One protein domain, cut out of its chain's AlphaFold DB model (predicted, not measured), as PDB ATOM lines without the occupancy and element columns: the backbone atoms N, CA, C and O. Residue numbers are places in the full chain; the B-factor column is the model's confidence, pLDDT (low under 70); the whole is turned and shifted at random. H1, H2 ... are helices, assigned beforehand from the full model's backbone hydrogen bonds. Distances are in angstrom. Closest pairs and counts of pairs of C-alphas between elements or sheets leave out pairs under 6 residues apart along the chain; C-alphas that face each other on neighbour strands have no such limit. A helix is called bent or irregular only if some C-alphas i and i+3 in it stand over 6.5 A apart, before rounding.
ATOM      1  N   PHE A  11     219.115 166.425 208.156       85.81
ATOM      2  CA  PHE A  11     220.246 166.612 209.074       85.81
ATOM      3  C   PHE A  11     221.503 167.247 208.426       85.81
ATOM      4  O   PHE A  11     222.008 168.219 208.982       85.81
ATOM      5  N   PRO A  12     221.969 166.820 207.230       88.06
ATOM      6  CA  PRO A  12     223.059 167.510 206.535       88.06
ATOM      7  C   PRO A  12     222.770 168.982 206.207       88.06
ATOM      8  O   PRO A  12     223.671 169.802 206.323       88.06
ATOM      9  N   HIS A  13     221.533 169.344 205.845       89.44
ATOM     10  CA  HIS A  13     221.172 170.741 205.570       89.44
ATOM     11  C   HIS A  13     221.187 171.596 206.840       89.44
ATOM     12  O   HIS A  13     221.554 172.762 206.768       89.44
ATOM     13  N   LEU A  14     220.848 171.026 208.004       91.69
ATOM     14  CA  LEU A  14     220.994 171.729 209.284       91.69
ATOM     15  C   LEU A  14     222.470 172.019 209.585       91.69
ATOM     16  O   LEU A  14     222.803 173.148 209.932       91.69
ATOM     17  N   LEU A  15     223.360 171.039 209.387       94.19
ATOM     18  CA  LEU A  15     224.807 171.241 209.545       94.19
ATOM     19  C   LEU A  15     225.343 172.301 208.572       94.19
ATOM     20  O   LEU A  15     226.116 173.165 208.979       94.19
ATOM     21  N   VAL A  16     224.893 172.274 207.312       94.75
ATOM     22  CA  VAL A  16     225.220 173.311 206.319       94.75
ATOM     23  C   VAL A  16     224.702 174.674 206.770       94.75
ATOM     24  O   VAL A  16     225.450 175.639 206.708       94.75
ATOM     25  N   GLY A  17     223.471 174.766 207.282       95.12
ATOM     26  CA  GLY A  17     222.905 176.011 207.806       95.12
ATOM     27  C   GLY A  17     223.735 176.604 208.946       95.12
ATOM     28  O   GLY A  17     224.033 177.797 208.929       95.12
ATOM     29  N   PHE A  18     224.190 175.780 209.894       95.75
ATOM     30  CA  PHE A  18     225.095 176.237 210.951       95.75
ATOM     31  C   PHE A  18     226.462 176.671 210.412       95.75
ATOM     32  O   PHE A  18     226.981 177.693 210.852       95.75
ATOM     33  N   PHE A  19     227.027 175.950 209.439       95.56
ATOM     34  CA  PHE A  19     228.267 176.364 208.777       95.56
ATOM     35  C   PHE A  19     228.116 177.697 208.042       95.56
ATOM     36  O   PHE A  19     228.998 178.543 208.139       95.56
ATOM     37  N   VAL A  20     226.998 177.901 207.344       95.44
ATOM     38  CA  VAL A  20     226.678 179.163 206.666       95.44
ATOM     39  C   VAL A  20     226.619 180.304 207.678       95.44
ATOM     40  O   VAL A  20     227.249 181.330 207.456       95.44
ATOM     41  N   LEU A  21     225.937 180.122 208.815       96.38
ATOM     42  CA  LEU A  21     225.903 181.129 209.882       96.38
ATOM     43  C   LEU A  21     227.294 181.404 210.468       96.38
ATOM     44  O   LEU A  21     227.646 182.558 210.692       96.38
ATOM     45  N   LEU A  22     228.094 180.358 210.687       96.56
ATOM     46  CA  LEU A  22     229.458 180.486 211.194       96.56
ATOM     47  C   LEU A  22     230.367 181.232 210.204       96.56
ATOM     48  O   LEU A  22     231.161 182.067 210.627       96.56
ATOM     49  N   MET A  23     230.224 180.981 208.900       95.50
ATOM     50  CA  MET A  23     230.952 181.708 207.857       95.50
ATOM     51  C   MET A  23     230.466 183.145 207.700       95.50
ATOM     52  O   MET A  23     231.285 184.039 207.565       95.50
ATOM     53  N   LEU A  24     229.159 183.411 207.764       95.44
ATOM     54  CA  LEU A  24     228.651 184.789 207.769       95.44
ATOM     55  C   LEU A  24     229.197 185.572 208.970       95.44
ATOM     56  O   LEU A  24     229.584 186.732 208.833       95.44
ATOM     57  N   TRP A  25     229.300 184.917 210.128       96.19
ATOM     58  CA  TRP A  25     229.948 185.492 211.298       96.19
ATOM     59  C   TRP A  25     231.434 185.785 211.057       96.19
ATOM     60  O   TRP A  25     231.857 186.922 211.257       96.19
ATOM     61  N   GLY A  26     232.216 184.795 210.620       94.81
ATOM     62  CA  GLY A  26     233.674 184.910 210.523       94.81
ATOM     63  C   GLY A  26     234.188 185.660 209.290       94.81
ATOM     64  O   GLY A  26     235.236 186.293 209.354       94.81
ATOM     65  N   GLU A  27     233.449 185.647 208.183       93.50
ATOM     66  CA  GLU A  27     233.836 186.316 206.934       93.50
ATOM     67  C   GLU A  27     233.229 187.716 206.787       93.50
ATOM     68  O   GLU A  27     233.753 188.510 206.015       93.50
ATOM     69  N   TYR A  28     232.151 188.054 207.508       92.75
ATOM     70  CA  TYR A  28     231.482 189.353 207.352       92.75
ATOM     71  C   TYR A  28     231.212 190.064 208.685       92.75
ATOM     72  O   TYR A  28     231.782 191.130 208.928       92.75
ATOM     73  N   TRP A  29     230.385 189.499 209.575       95.81
ATOM     74  CA  TRP A  29     229.926 190.219 210.778       95.81
ATOM     75  C   TRP A  29     231.051 190.552 211.762       95.81
ATOM     76  O   TRP A  29     230.991 191.575 212.443       95.81
ATOM     77  N   VAL A  30     232.087 189.718 211.860       96.50
ATOM     78  CA  VAL A  30     233.222 190.002 212.746       96.50
ATOM     79  C   VAL A  30     234.049 191.186 212.239       96.50
ATOM     80  O   VAL A  30     234.448 192.015 213.046       96.50
ATOM     81  N   PHE A  31     234.252 191.327 210.924       96.31
ATOM     82  CA  PHE A  31     234.915 192.505 210.350       96.31
ATOM     83  C   PHE A  31     234.061 193.755 210.548       96.31
ATOM     84  O   PHE A  31     234.566 194.778 211.009       96.31
ATOM     85  N   ASP A  32     232.765 193.642 210.253       96.38
ATOM     86  CA  ASP A  32     231.796 194.724 210.407       96.38
ATOM     87  C   ASP A  32     231.769 195.262 211.845       96.38
ATOM     88  O   ASP A  32     232.007 196.445 212.069       96.38
ATOM     89  N   SER A  33     231.579 194.382 212.831       97.06
ATOM     90  CA  SER A  33     231.495 194.764 214.246       97.06
ATOM     91  C   SER A  33     232.803 195.321 214.813       97.06
ATOM     92  O   SER A  33     232.765 196.237 215.640       97.06
ATOM     93  N   ARG A  34     233.958 194.800 214.376       97.06
ATOM     94  CA  ARG A  34     235.274 195.300 214.798       97.06
ATOM     95  C   ARG A  34     235.495 196.732 214.329       97.06
ATOM     96  O   ARG A  34     235.756 197.592 215.164       97.06
ATOM     97  N   VAL A  35     235.277 197.020 213.049       97.50
ATOM     98  CA  VAL A  35     235.431 198.387 212.524       97.50
ATOM     99  C   VAL A  35     234.335 199.319 213.049       97.50
ATOM    100  O   VAL A  35     234.628 200.450 213.433       97.50
ATOM    101  N   ALA A  36     233.095 198.839 213.200       97.44
ATOM    102  CA  ALA A  36     232.008 199.612 213.801       97.44
ATOM    103  C   ALA A  36     232.325 200.072 215.233       97.44
ATOM    104  O   ALA A  36     231.778 201.076 215.701       97.44
ATOM    105  N   SER A  37     233.170 199.341 215.967       97.12
ATOM    106  CA  SER A  37     233.603 199.729 217.313       97.12
ATOM    107  C   SER A  37     234.550 200.933 217.327       97.12
ATOM    108  O   SER A  37     234.596 201.626 218.337       97.12
ATOM    109  N   CYS A  38     235.191 201.233 216.195       97.94
ATOM    110  CA  CYS A  38     236.178 202.301 216.038       97.94
ATOM    111  C   CYS A  38     235.608 203.596 215.440       97.94
ATOM    112  O   CYS A  38     236.374 204.504 215.128       97.94
ATOM    113  N   LYS A  39     234.284 203.693 215.238       97.69
ATOM    114  CA  LYS A  39     233.657 204.916 214.707       97.69
ATOM    115  C   LYS A  39     234.106 206.152 215.493       97.69
ATOM    116  O   LYS A  39     234.192 206.102 216.720       97.69
ATOM    117  N   TRP A  40     234.385 207.228 214.764       96.81
ATOM    118  CA  TRP A  40     234.995 208.466 215.261       96.81
ATOM    119  C   TRP A  40     234.304 209.021 216.517       96.81
ATOM    120  O   TRP A  40     234.953 209.308 217.522       96.81
ATOM    121  N   ASP A  41     232.969 209.029 216.523       95.00
ATOM    122  CA  ASP A  41     232.120 209.529 217.613       95.00
ATOM    123  C   ASP A  41     232.263 208.769 218.944       95.00
ATOM    124  O   ASP A  41     231.833 209.257 219.989       95.00
ATOM    125  N   LYS A  42     232.864 207.573 218.937       96.69
ATOM    126  CA  LYS A  42     233.022 206.739 220.137       96.69
ATOM    127  C   LYS A  42     234.252 207.073 220.967       96.69
ATOM    128  O   LYS A  42     234.314 206.667 222.130       96.69
ATOM    129  N   TRP A  43     235.239 207.746 220.387       96.94
ATOM    130  CA  TRP A  43     236.531 207.962 221.039       96.94
ATOM    131  C   TRP A  43     237.054 209.389 220.908       96.94
ATOM    132  O   TRP A  43     237.798 209.821 221.792       96.94
ATOM    133  N   ILE A 429     243.184 183.690 212.023       91.94
ATOM    134  CA  ILE A 429     243.657 182.364 212.448       91.94
ATOM    135  C   ILE A 429     242.682 181.763 213.468       91.94
ATOM    136  O   ILE A 429     242.255 180.619 213.323       91.94
ATOM    137  N   SER A 430     242.244 182.549 214.458       93.88
ATOM    138  CA  SER A 430     241.219 182.135 215.425       93.88
ATOM    139  C   SER A 430     239.905 181.762 214.734       93.88
ATOM    140  O   SER A 430     239.257 180.784 215.110       93.88
ATOM    141  N   THR A 431     239.527 182.503 213.691       94.56
ATOM    142  CA  THR A 431     238.331 182.223 212.885       94.56
ATOM    143  C   THR A 431     238.449 180.879 212.160       94.56
ATOM    144  O   THR A 431     237.554 180.040 212.276       94.56
ATOM    145  N   PHE A 432     239.585 180.602 211.517       94.25
ATOM    146  CA  PHE A 432     239.841 179.313 210.872       94.25
ATOM    147  C   PHE A 432     239.898 178.145 211.861       94.25
ATOM    148  O   PHE A 432     239.348 177.079 211.576       94.25
ATOM    149  N   ILE A 433     240.469 178.341 213.055       95.62
ATOM    150  CA  ILE A 433     240.440 177.330 214.124       95.62
ATOM    151  C   ILE A 433     238.991 177.003 214.509       95.62
ATOM    152  O   ILE A 433     238.642 175.829 214.627       95.62
ATOM    153  N   ARG A 434     238.114 178.007 214.645       96.56
ATOM    154  CA  ARG A 434     236.685 177.781 214.937       96.56
ATOM    155  C   ARG A 434     235.996 176.990 213.827       96.56
ATOM    156  O   ARG A 434     235.215 176.091 214.136       96.56
ATOM    157  N   TYR A 435     236.305 177.267 212.559       96.00
ATOM    158  CA  TYR A 435     235.783 176.484 211.433       96.00
ATOM    159  C   TYR A 435     236.248 175.027 211.491       96.00
ATOM    160  O   TYR A 435     235.432 174.120 211.329       96.00
ATOM    161  N   ALA A 436     237.533 174.793 211.770       96.38
ATOM    162  CA  ALA A 436     238.097 173.451 211.883       96.38
ATOM    163  C   ALA A 436     237.464 172.665 213.043       96.38
ATOM    164  O   ALA A 436     237.004 171.539 212.848       96.38
ATOM    165  N   VAL A 437     237.359 173.279 214.228       97.38
ATOM    166  CA  VAL A 437     236.697 172.685 215.402       97.38
ATOM    167  C   VAL A 437     235.242 172.344 215.083       97.38
ATOM    168  O   VAL A 437     234.798 171.227 215.353       97.38
ATOM    169  N   PHE A 438     234.503 173.257 214.448       96.56
ATOM    170  CA  PHE A 438     233.119 172.997 214.058       96.56
ATOM    171  C   PHE A 438     233.002 171.879 213.009       96.56
ATOM    172  O   PHE A 438     232.085 171.059 213.082       96.56
ATOM    173  N   GLY A 439     233.961 171.774 212.084       96.06
ATOM    174  CA  GLY A 439     234.062 170.665 211.135       96.06
ATOM    175  C   GLY A 439     234.246 169.309 211.813       96.06
ATOM    176  O   GLY A 439     233.548 168.354 211.464       96.06
ATOM    177  N   VAL A 440     235.105 169.232 212.834       96.88
ATOM    178  CA  VAL A 440     235.281 168.017 213.649       96.88
ATOM    179  C   VAL A 440     233.988 167.663 214.391       96.88
ATOM    180  O   VAL A 440     233.567 166.506 214.366       96.88
ATOM    181  N   VAL A 441     233.306 168.650 214.984       96.19
ATOM    182  CA  VAL A 441     232.007 168.447 215.650       96.19
ATOM    183  C   VAL A 441     230.949 167.937 214.664       96.19
ATOM    184  O   VAL A 441     230.216 166.999 214.980       96.19
ATOM    185  N   CYS A 442     230.897 168.486 213.448       95.19
ATOM    186  CA  CYS A 442     229.987 168.023 212.400       95.19
ATOM    187  C   CYS A 442     230.276 166.577 211.988       95.19
ATOM    188  O   CYS A 442     229.345 165.778 211.863       95.19
ATOM    189  N   LEU A 443     231.551 166.218 211.809       94.94
ATOM    190  CA  LEU A 443     231.945 164.849 211.483       94.94
ATOM    191  C   LEU A 443     231.539 163.879 212.598       94.94
ATOM    192  O   LEU A 443     230.942 162.839 212.315       94.94
ATOM    193  N   ALA A 444     231.782 164.242 213.861       95.50
ATOM    194  CA  ALA A 444     231.354 163.452 215.010       95.50
ATOM    195  C   ALA A 444     229.826 163.278 215.038       95.50
ATOM    196  O   ALA A 444     229.336 162.161 215.195       95.50
ATOM    197  N   ALA A 445     229.060 164.346 214.795       93.62
ATOM    198  CA  ALA A 445     227.601 164.289 214.743       93.62
ATOM    199  C   ALA A 445     227.087 163.388 213.599       93.62
ATOM    200  O   ALA A 445     226.126 162.638 213.784       93.62
ATOM    201  N   ILE A 446     227.746 163.405 212.435       92.75
ATOM    202  CA  ILE A 446     227.451 162.504 211.310       92.75
ATOM    203  C   ILE A 446     227.725 161.042 211.691       92.75
ATOM    204  O   ILE A 446     226.889 160.178 211.416       92.75
ATOM    205  N   VAL A 447     228.857 160.761 212.343       92.19
ATOM    206  CA  VAL A 447     229.219 159.410 212.803       92.19
ATOM    207  C   VAL A 447     228.229 158.905 213.853       92.19
ATOM    208  O   VAL A 447     227.713 157.796 213.716       92.19
ATOM    209  N   VAL A 448     227.887 159.729 214.847       91.12
ATOM    210  CA  VAL A 448     226.879 159.399 215.869       91.12
ATOM    211  C   VAL A 448     225.528 159.114 215.221       91.12
ATOM    212  O   VAL A 448     224.907 158.095 215.523       91.12
ATOM    213  N   ARG A 449     225.081 159.941 214.266       88.19
ATOM    214  CA  ARG A 449     223.838 159.674 213.533       88.19
ATOM    215  C   ARG A 449     223.898 158.339 212.786       88.19
ATOM    216  O   ARG A 449     222.918 157.596 212.804       88.19
ATOM    217  N   ALA A 450     225.014 158.033 212.125       86.94
ATOM    218  CA  ALA A 450     225.181 156.775 211.404       86.94
ATOM    219  C   ALA A 450     225.145 155.558 212.347       86.94
ATOM    220  O   ALA A 450     224.542 154.548 211.994       86.94
ATOM    221  N   LEU A 451     225.717 155.673 213.552       87.00
ATOM    222  CA  LEU A 451     225.671 154.655 214.613       87.00
ATOM    223  C   LEU A 451     224.269 154.459 215.197       87.00
ATOM    224  O   LEU A 451     223.885 153.332 215.491       87.00
ATOM    225  N   LEU A 452     223.494 155.536 215.337       84.19
ATOM    226  CA  LEU A 452     222.122 155.484 215.848       84.19
ATOM    227  C   LEU A 452     221.100 155.042 214.792       84.19
ATOM    228  O   LEU A 452     219.990 154.656 215.144       84.19
ATOM    229  N   MET A 453     221.456 155.067 213.505       80.06
ATOM    230  CA  MET A 453     220.564 154.719 212.394       80.06
ATOM    231  C   MET A 453     219.929 153.318 212.520       80.06
ATOM    232  O   MET A 453     218.712 153.228 212.355       80.06
ATOM    233  N   PRO A 454     220.680 152.242 212.853       74.38
ATOM    234  CA  PRO A 454     220.118 150.899 213.022       74.38
ATOM    235  C   PRO A 454     219.221 150.762 214.258       74.38
ATOM    236  O   PRO A 454     218.357 149.894 214.283       74.38
ATOM    237  N   VAL A 455     219.429 151.607 215.275       78.88
ATOM    238  CA  VAL A 455     218.714 151.557 216.562       78.88
ATOM    239  C   VAL A 455     217.429 152.386 216.518       78.88
ATOM    240  O   VAL A 455     216.395 151.956 217.014       78.88
ATOM    241  N   LEU A 456     217.486 153.571 215.904       76.94
ATOM    242  CA  LEU A 456     216.388 154.542 215.851       76.94
ATOM    243  C   LEU A 456     215.615 154.520 214.520       76.94
ATOM    244  O   LEU A 456     214.668 155.284 214.349       76.94
ATOM    245  N   GLY A 457     216.015 153.674 213.565       67.81
ATOM    246  CA  GLY A 457     215.311 153.493 212.293       67.81
ATOM    247  C   GLY A 457     215.342 154.716 211.368       67.81
ATOM    248  O   GLY A 457     214.414 154.921 210.586       67.81
ATOM    249  N   PHE A 458     216.377 155.560 211.450       72.50
ATOM    250  CA  PHE A 458     216.483 156.731 210.576       72.50
ATOM    251  C   PHE A 458     216.600 156.324 209.101       72.50
ATOM    252  O   PHE A 458     217.316 155.390 208.752       72.50
ATOM    253  N   THR A 459     215.951 157.074 208.206       70.94
ATOM    254  CA  THR A 459     216.079 156.834 206.763       70.94
ATOM    255  C   THR A 459     217.506 157.153 206.292       70.94
ATOM    256  O   THR A 459     217.973 158.273 206.553       70.94
ATOM    257  N   PRO A 460     218.189 156.233 205.585       71.00
ATOM    258  CA  PRO A 460     219.500 156.504 205.010       71.00
ATOM    259  C   PRO A 460     219.402 157.556 203.899       71.00
ATOM    260  O   PRO A 460     218.426 157.617 203.146       71.00
ATOM    261  N   PHE A 461     220.426 158.395 203.792       71.00
ATOM    262  CA  PHE A 461     220.575 159.398 202.740       71.00
ATOM    263  C   PHE A 461     221.234 158.855 201.477       71.00
ATOM    264  O   PHE A 461     221.115 159.483 200.416       71.00
ATOM    265  N   THR A 462     221.930 157.722 201.582       66.06
ATOM    266  CA  THR A 462     222.370 156.949 200.418       66.06
ATOM    267  C   THR A 462     221.148 156.562 199.587       66.06
ATOM    268  O   THR A 462     220.179 156.007 200.102       66.06
ATOM    269  N   GLY A 539     229.163 148.541 206.562       75.62
ATOM    270  CA  GLY A 539     229.350 149.027 205.190       75.62
ATOM    271  C   GLY A 539     228.272 150.023 204.752       75.62
ATOM    272  O   GLY A 539     228.554 150.954 203.996       75.62
ATOM    273  N   LEU A 540     227.043 149.866 205.254       77.50
ATOM    274  CA  LEU A 540     225.967 150.840 205.044       77.50
ATOM    275  C   LEU A 540     226.237 152.134 205.825       77.50
ATOM    276  O   LEU A 540     226.084 153.224 205.275       77.50
ATOM    277  N   MET A 541     226.703 152.014 207.071       80.06
ATOM    278  CA  MET A 541     227.063 153.154 207.919       80.06
ATOM    279  C   MET A 541     228.217 153.966 207.328       80.06
ATOM    280  O   MET A 541     228.117 155.187 207.250       80.06
ATOM    281  N   GLY A 542     229.272 153.310 206.832       84.06
ATOM    282  CA  GLY A 542     230.389 153.996 206.175       84.06
ATOM    283  C   GLY A 542     229.956 154.783 204.933       84.06
ATOM    284  O   GLY A 542     230.359 155.931 204.748       84.06
ATOM    285  N   ARG A 543     229.067 154.210 204.109       84.06
ATOM    286  CA  ARG A 543     228.496 154.908 202.944       84.06
ATOM    287  C   ARG A 543     227.620 156.094 203.335       84.06
ATOM    288  O   ARG A 543     227.649 157.108 202.644       84.06
ATOM    289  N   GLU A 544     226.867 155.983 204.425       85.31
ATOM    290  CA  GLU A 544     226.074 157.096 204.948       85.31
ATOM    291  C   GLU A 544     226.959 158.237 205.451       85.31
ATOM    292  O   GLU A 544     226.708 159.391 205.101       85.31
ATOM    293  N   VAL A 545     227.996 157.924 206.237       88.38
ATOM    294  CA  VAL A 545     228.961 158.918 206.727       88.38
ATOM    295  C   VAL A 545     229.586 159.650 205.547       88.38
ATOM    296  O   VAL A 545     229.546 160.878 205.519       88.38
ATOM    297  N   LEU A 546     230.072 158.919 204.539       89.62
ATOM    298  CA  LEU A 546     230.672 159.518 203.349       89.62
ATOM    299  C   LEU A 546     229.669 160.387 202.576       89.62
ATOM    300  O   LEU A 546     229.997 161.508 202.200       89.62
ATOM    301  N   ALA A 547     228.436 159.914 202.370       87.31
ATOM    302  CA  ALA A 547     227.408 160.674 201.663       87.31
ATOM    303  C   ALA A 547     227.010 161.959 202.408       87.31
ATOM    304  O   ALA A 547     226.819 162.998 201.775       87.31
ATOM    305  N   CYS A 548     226.891 161.910 203.739       88.94
ATOM    306  CA  CYS A 548     226.580 163.081 204.559       88.94
ATOM    307  C   CYS A 548     227.749 164.059 204.602       88.94
ATOM    308  O   CYS A 548     227.543 165.248 204.372       88.94
ATOM    309  N   ALA A 549     228.960 163.559 204.853       91.94
ATOM    310  CA  ALA A 549     230.170 164.368 204.911       91.94
ATOM    311  C   ALA A 549     230.423 165.061 203.571       91.94
ATOM    312  O   ALA A 549     230.626 166.270 203.553       91.94
ATOM    313  N   TRP A 550     230.303 164.336 202.453       91.69
ATOM    314  CA  TRP A 550     230.410 164.922 201.119       91.69
ATOM    315  C   TRP A 550     229.360 166.011 200.901       91.69
ATOM    316  O   TRP A 550     229.717 167.111 200.492       91.69
ATOM    317  N   ARG A 551     228.081 165.739 201.218       90.56
ATOM    318  CA  ARG A 551     226.995 166.725 201.072       90.56
ATOM    319  C   ARG A 551     227.252 168.015 201.838       90.56
ATOM    320  O   ARG A 551     227.009 169.080 201.288       90.56
ATOM    321  N   VAL A 552     227.730 167.914 203.076       92.69
ATOM    322  CA  VAL A 552     228.098 169.094 203.863       92.69
ATOM    323  C   VAL A 552     229.306 169.782 203.226       92.69
ATOM    324  O   VAL A 552     229.228 170.965 202.918       92.69
ATOM    325  N   ALA A 553     230.383 169.042 202.953       94.12
ATOM    326  CA  ALA A 553     231.646 169.594 202.473       94.12
ATOM    327  C   ALA A 553     231.501 170.402 201.177       94.12
ATOM    328  O   ALA A 553     231.947 171.544 201.133       94.12
ATOM    329  N   TRP A 554     230.851 169.866 200.137       94.50
ATOM    330  CA  TRP A 554     230.762 170.594 198.866       94.50
ATOM    331  C   TRP A 554     229.887 171.851 198.976       94.50
ATOM    332  O   TRP A 554     230.239 172.874 198.399       94.50
ATOM    333  N   MET A 555     228.787 171.819 199.743       95.00
ATOM    334  CA  MET A 555     227.928 172.999 199.945       95.00
ATOM    335  C   MET A 555     228.659 174.094 200.727       95.00
ATOM    336  O   MET A 555     228.596 175.267 200.369       95.00
ATOM    337  N   VAL A 556     229.382 173.693 201.775       95.12
ATOM    338  CA  VAL A 556     230.199 174.564 202.627       95.12
ATOM    339  C   VAL A 556     231.327 175.209 201.818       95.12
ATOM    340  O   VAL A 556     231.499 176.422 201.876       95.12
ATOM    341  N   LEU A 557     232.046 174.430 201.003       93.75
ATOM    342  CA  LEU A 557     233.115 174.940 200.139       93.75
ATOM    343  C   LEU A 557     232.592 175.879 199.048       93.75
ATOM    344  O   LEU A 557     233.218 176.902 198.785       93.75
ATOM    345  N   LEU A 558     231.440 175.580 198.436       94.81
ATOM    346  CA  LEU A 558     230.824 176.482 197.459       94.81
ATOM    347  C   LEU A 558     230.405 177.812 198.091       94.81
ATOM    348  O   LEU A 558     230.603 178.863 197.484       94.81
ATOM    349  N   PHE A 559     229.838 177.782 199.300       94.69
ATOM    350  CA  PHE A 559     229.459 179.006 200.001       94.69
ATOM    351  C   PHE A 559     230.687 179.824 200.419       94.69
ATOM    352  O   PHE A 559     230.708 181.036 200.219       94.69
ATOM    353  N   TRP A 560     231.739 179.163 200.909       92.25
ATOM    354  CA  TRP A 560     233.011 179.826 201.189       92.25
ATOM    355  C   TRP A 560     233.611 180.459 199.930       92.25
ATOM    356  O   TRP A 560     233.979 181.626 199.960       92.25
ATOM    357  N   ALA A 561     233.631 179.744 198.799       90.69
ATOM    358  CA  ALA A 561     234.121 180.278 197.528       90.69
ATOM    359  C   ALA A 561     233.295 181.484 197.044       90.69
ATOM    360  O   ALA A 561     233.849 182.436 196.492       90.69
ATOM    361  N   TYR A 562     231.978 181.479 197.275       91.62
ATOM    362  CA  TYR A 562     231.116 182.632 197.010       91.62
ATOM    363  C   TYR A 562     231.495 183.849 197.866       91.62
ATOM    364  O   TYR A 562     231.625 184.948 197.321       91.62
ATOM    365  N   LEU A 563     231.702 183.661 199.176       89.62
ATOM    366  CA  LEU A 563     232.124 184.733 200.084       89.62
ATOM    367  C   LEU A 563     233.519 185.253 199.723       89.62
ATOM    368  O   LEU A 563     233.689 186.454 199.545       89.62
ATOM    369  N   ALA A 564     234.477 184.350 199.505       85.88
ATOM    370  CA  ALA A 564     235.834 184.671 199.073       85.88
ATOM    371  C   ALA A 564     235.844 185.482 197.769       85.88
ATOM    372  O   ALA A 564     236.565 186.460 197.645       85.88
ATOM    373  N   ARG A 565     234.994 185.141 196.793       83.31
ATOM    374  CA  ARG A 565     234.877 185.924 195.555       83.31
ATOM    375  C   ARG A 565     234.277 187.317 195.784       83.31
ATOM    376  O   ARG A 565     234.568 188.233 195.019       83.31
ATOM    377  N   LYS A 566     233.375 187.470 196.755       78.31
ATOM    378  CA  LYS A 566     232.663 188.732 196.993       78.31
ATOM    379  C   LYS A 566     233.508 189.780 197.715       78.31
ATOM    380  O   LYS A 566     233.183 190.957 197.557       78.31
ATOM    381  N   GLY A 567     234.555 189.371 198.432       64.25
ATOM    382  CA  GLY A 567     235.260 190.251 199.363       64.25
ATOM    383  C   GLY A 567     234.419 190.444 200.607       64.25
ATOM    384  O   GLY A 567     233.496 191.293 200.603       64.25
TER     385      GLY A 567
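What this domain is: This is residues 11 to 43, 429 to 462 and 539 to 567 of the 567 residues of the protein "Oxoglutarate dehydrogenase" of Verticillium dahliae VDG1 (UniProt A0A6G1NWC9). Three long helices, H1, H2 and H3, form a slender, loose up-and-down bundle, in which each helix runs against the one before it in the chain. The bundle is drawn out lengthwise: H1 packs on H2 with residues 15 to 26 alone, H3 packs on H2 with residues 541 to 549 alone, and residues 34 to 43 stick out as a tail that adds to the length. The printed part has 96 residues in three pieces, with three named helices in the order H1, H2, H3, no named strand, and the class all helix. The whole is loose, with a radius of gyration of the C-alphas of 17.4 A, and spans 60 by 25 by 20 A.

How they stand to each other: H1, residues 11 to 36, touches H2, residues 429 to 456, with residues 15 to 26 alone, and H2 touches H1 with residues 431 to 442 alone. Their closest C-alphas, those of Gly 26 and Thr 431, are 5.9 A apart, and the helices run opposite ways at a shallow tilt of 17 degrees. H1 also touches H3, residues 539 to 566; their closest C-alphas, those of Val 16 and Val 552, are 5.7 A apart. H1 and H3 run the same way at a shallow tilt of 27 degrees. H2 touches H3 with residues 443 to 451 alone, and H3 touches H2 with residues 541 to 549 alone; the closest C-alphas, those of Ala 450 and Met 541, are 5.4 A apart. H2 and H3 run opposite ways at a shallow tilt of 29 degrees. Of the O i to N i+4 pairs, 20 of 22 in H1, 22 of 24 in H2 and 23 of 24 in H3 are within hydrogen-bond range.

Where its parts are: H1 begins at C-alpha 11, at (220.246, 166.612, 209.074), and is 35.4 A long from first to last C-alpha. It has a kink of 33 degrees near residue 30 and is only just irregular, with C-alphas 27 and 30 6.9 A apart. H2 begins at C-alpha 429, at (243.657, 182.364, 212.448), and is 39.1 A long. It has a kink of 27 degrees near residue 450 and is only just irregular, with C-alphas 451 and 454 6.9 A apart. H3 is 40.7 A long and ends at C-alpha 566, at (232.663, 188.732, 196.993).

The domain as a whole: The C-alphas of Asp 41 and Gly 539, the two farthest apart, are 61.8 A apart. Residues 34 to 43, of which 34 to 36 belong to H1, stand free; the body without them spans 45 by 21 by 17 A. Residues 44 to 428 are not printed, with 27.9 A between C-alphas 43 and 429, and residues 463 to 538 are not printed, with 11.6 A between C-alphas 462 and 539. The mean pLDDT of the printed part is 90.2; residues 457, 462 and 567 are under 70.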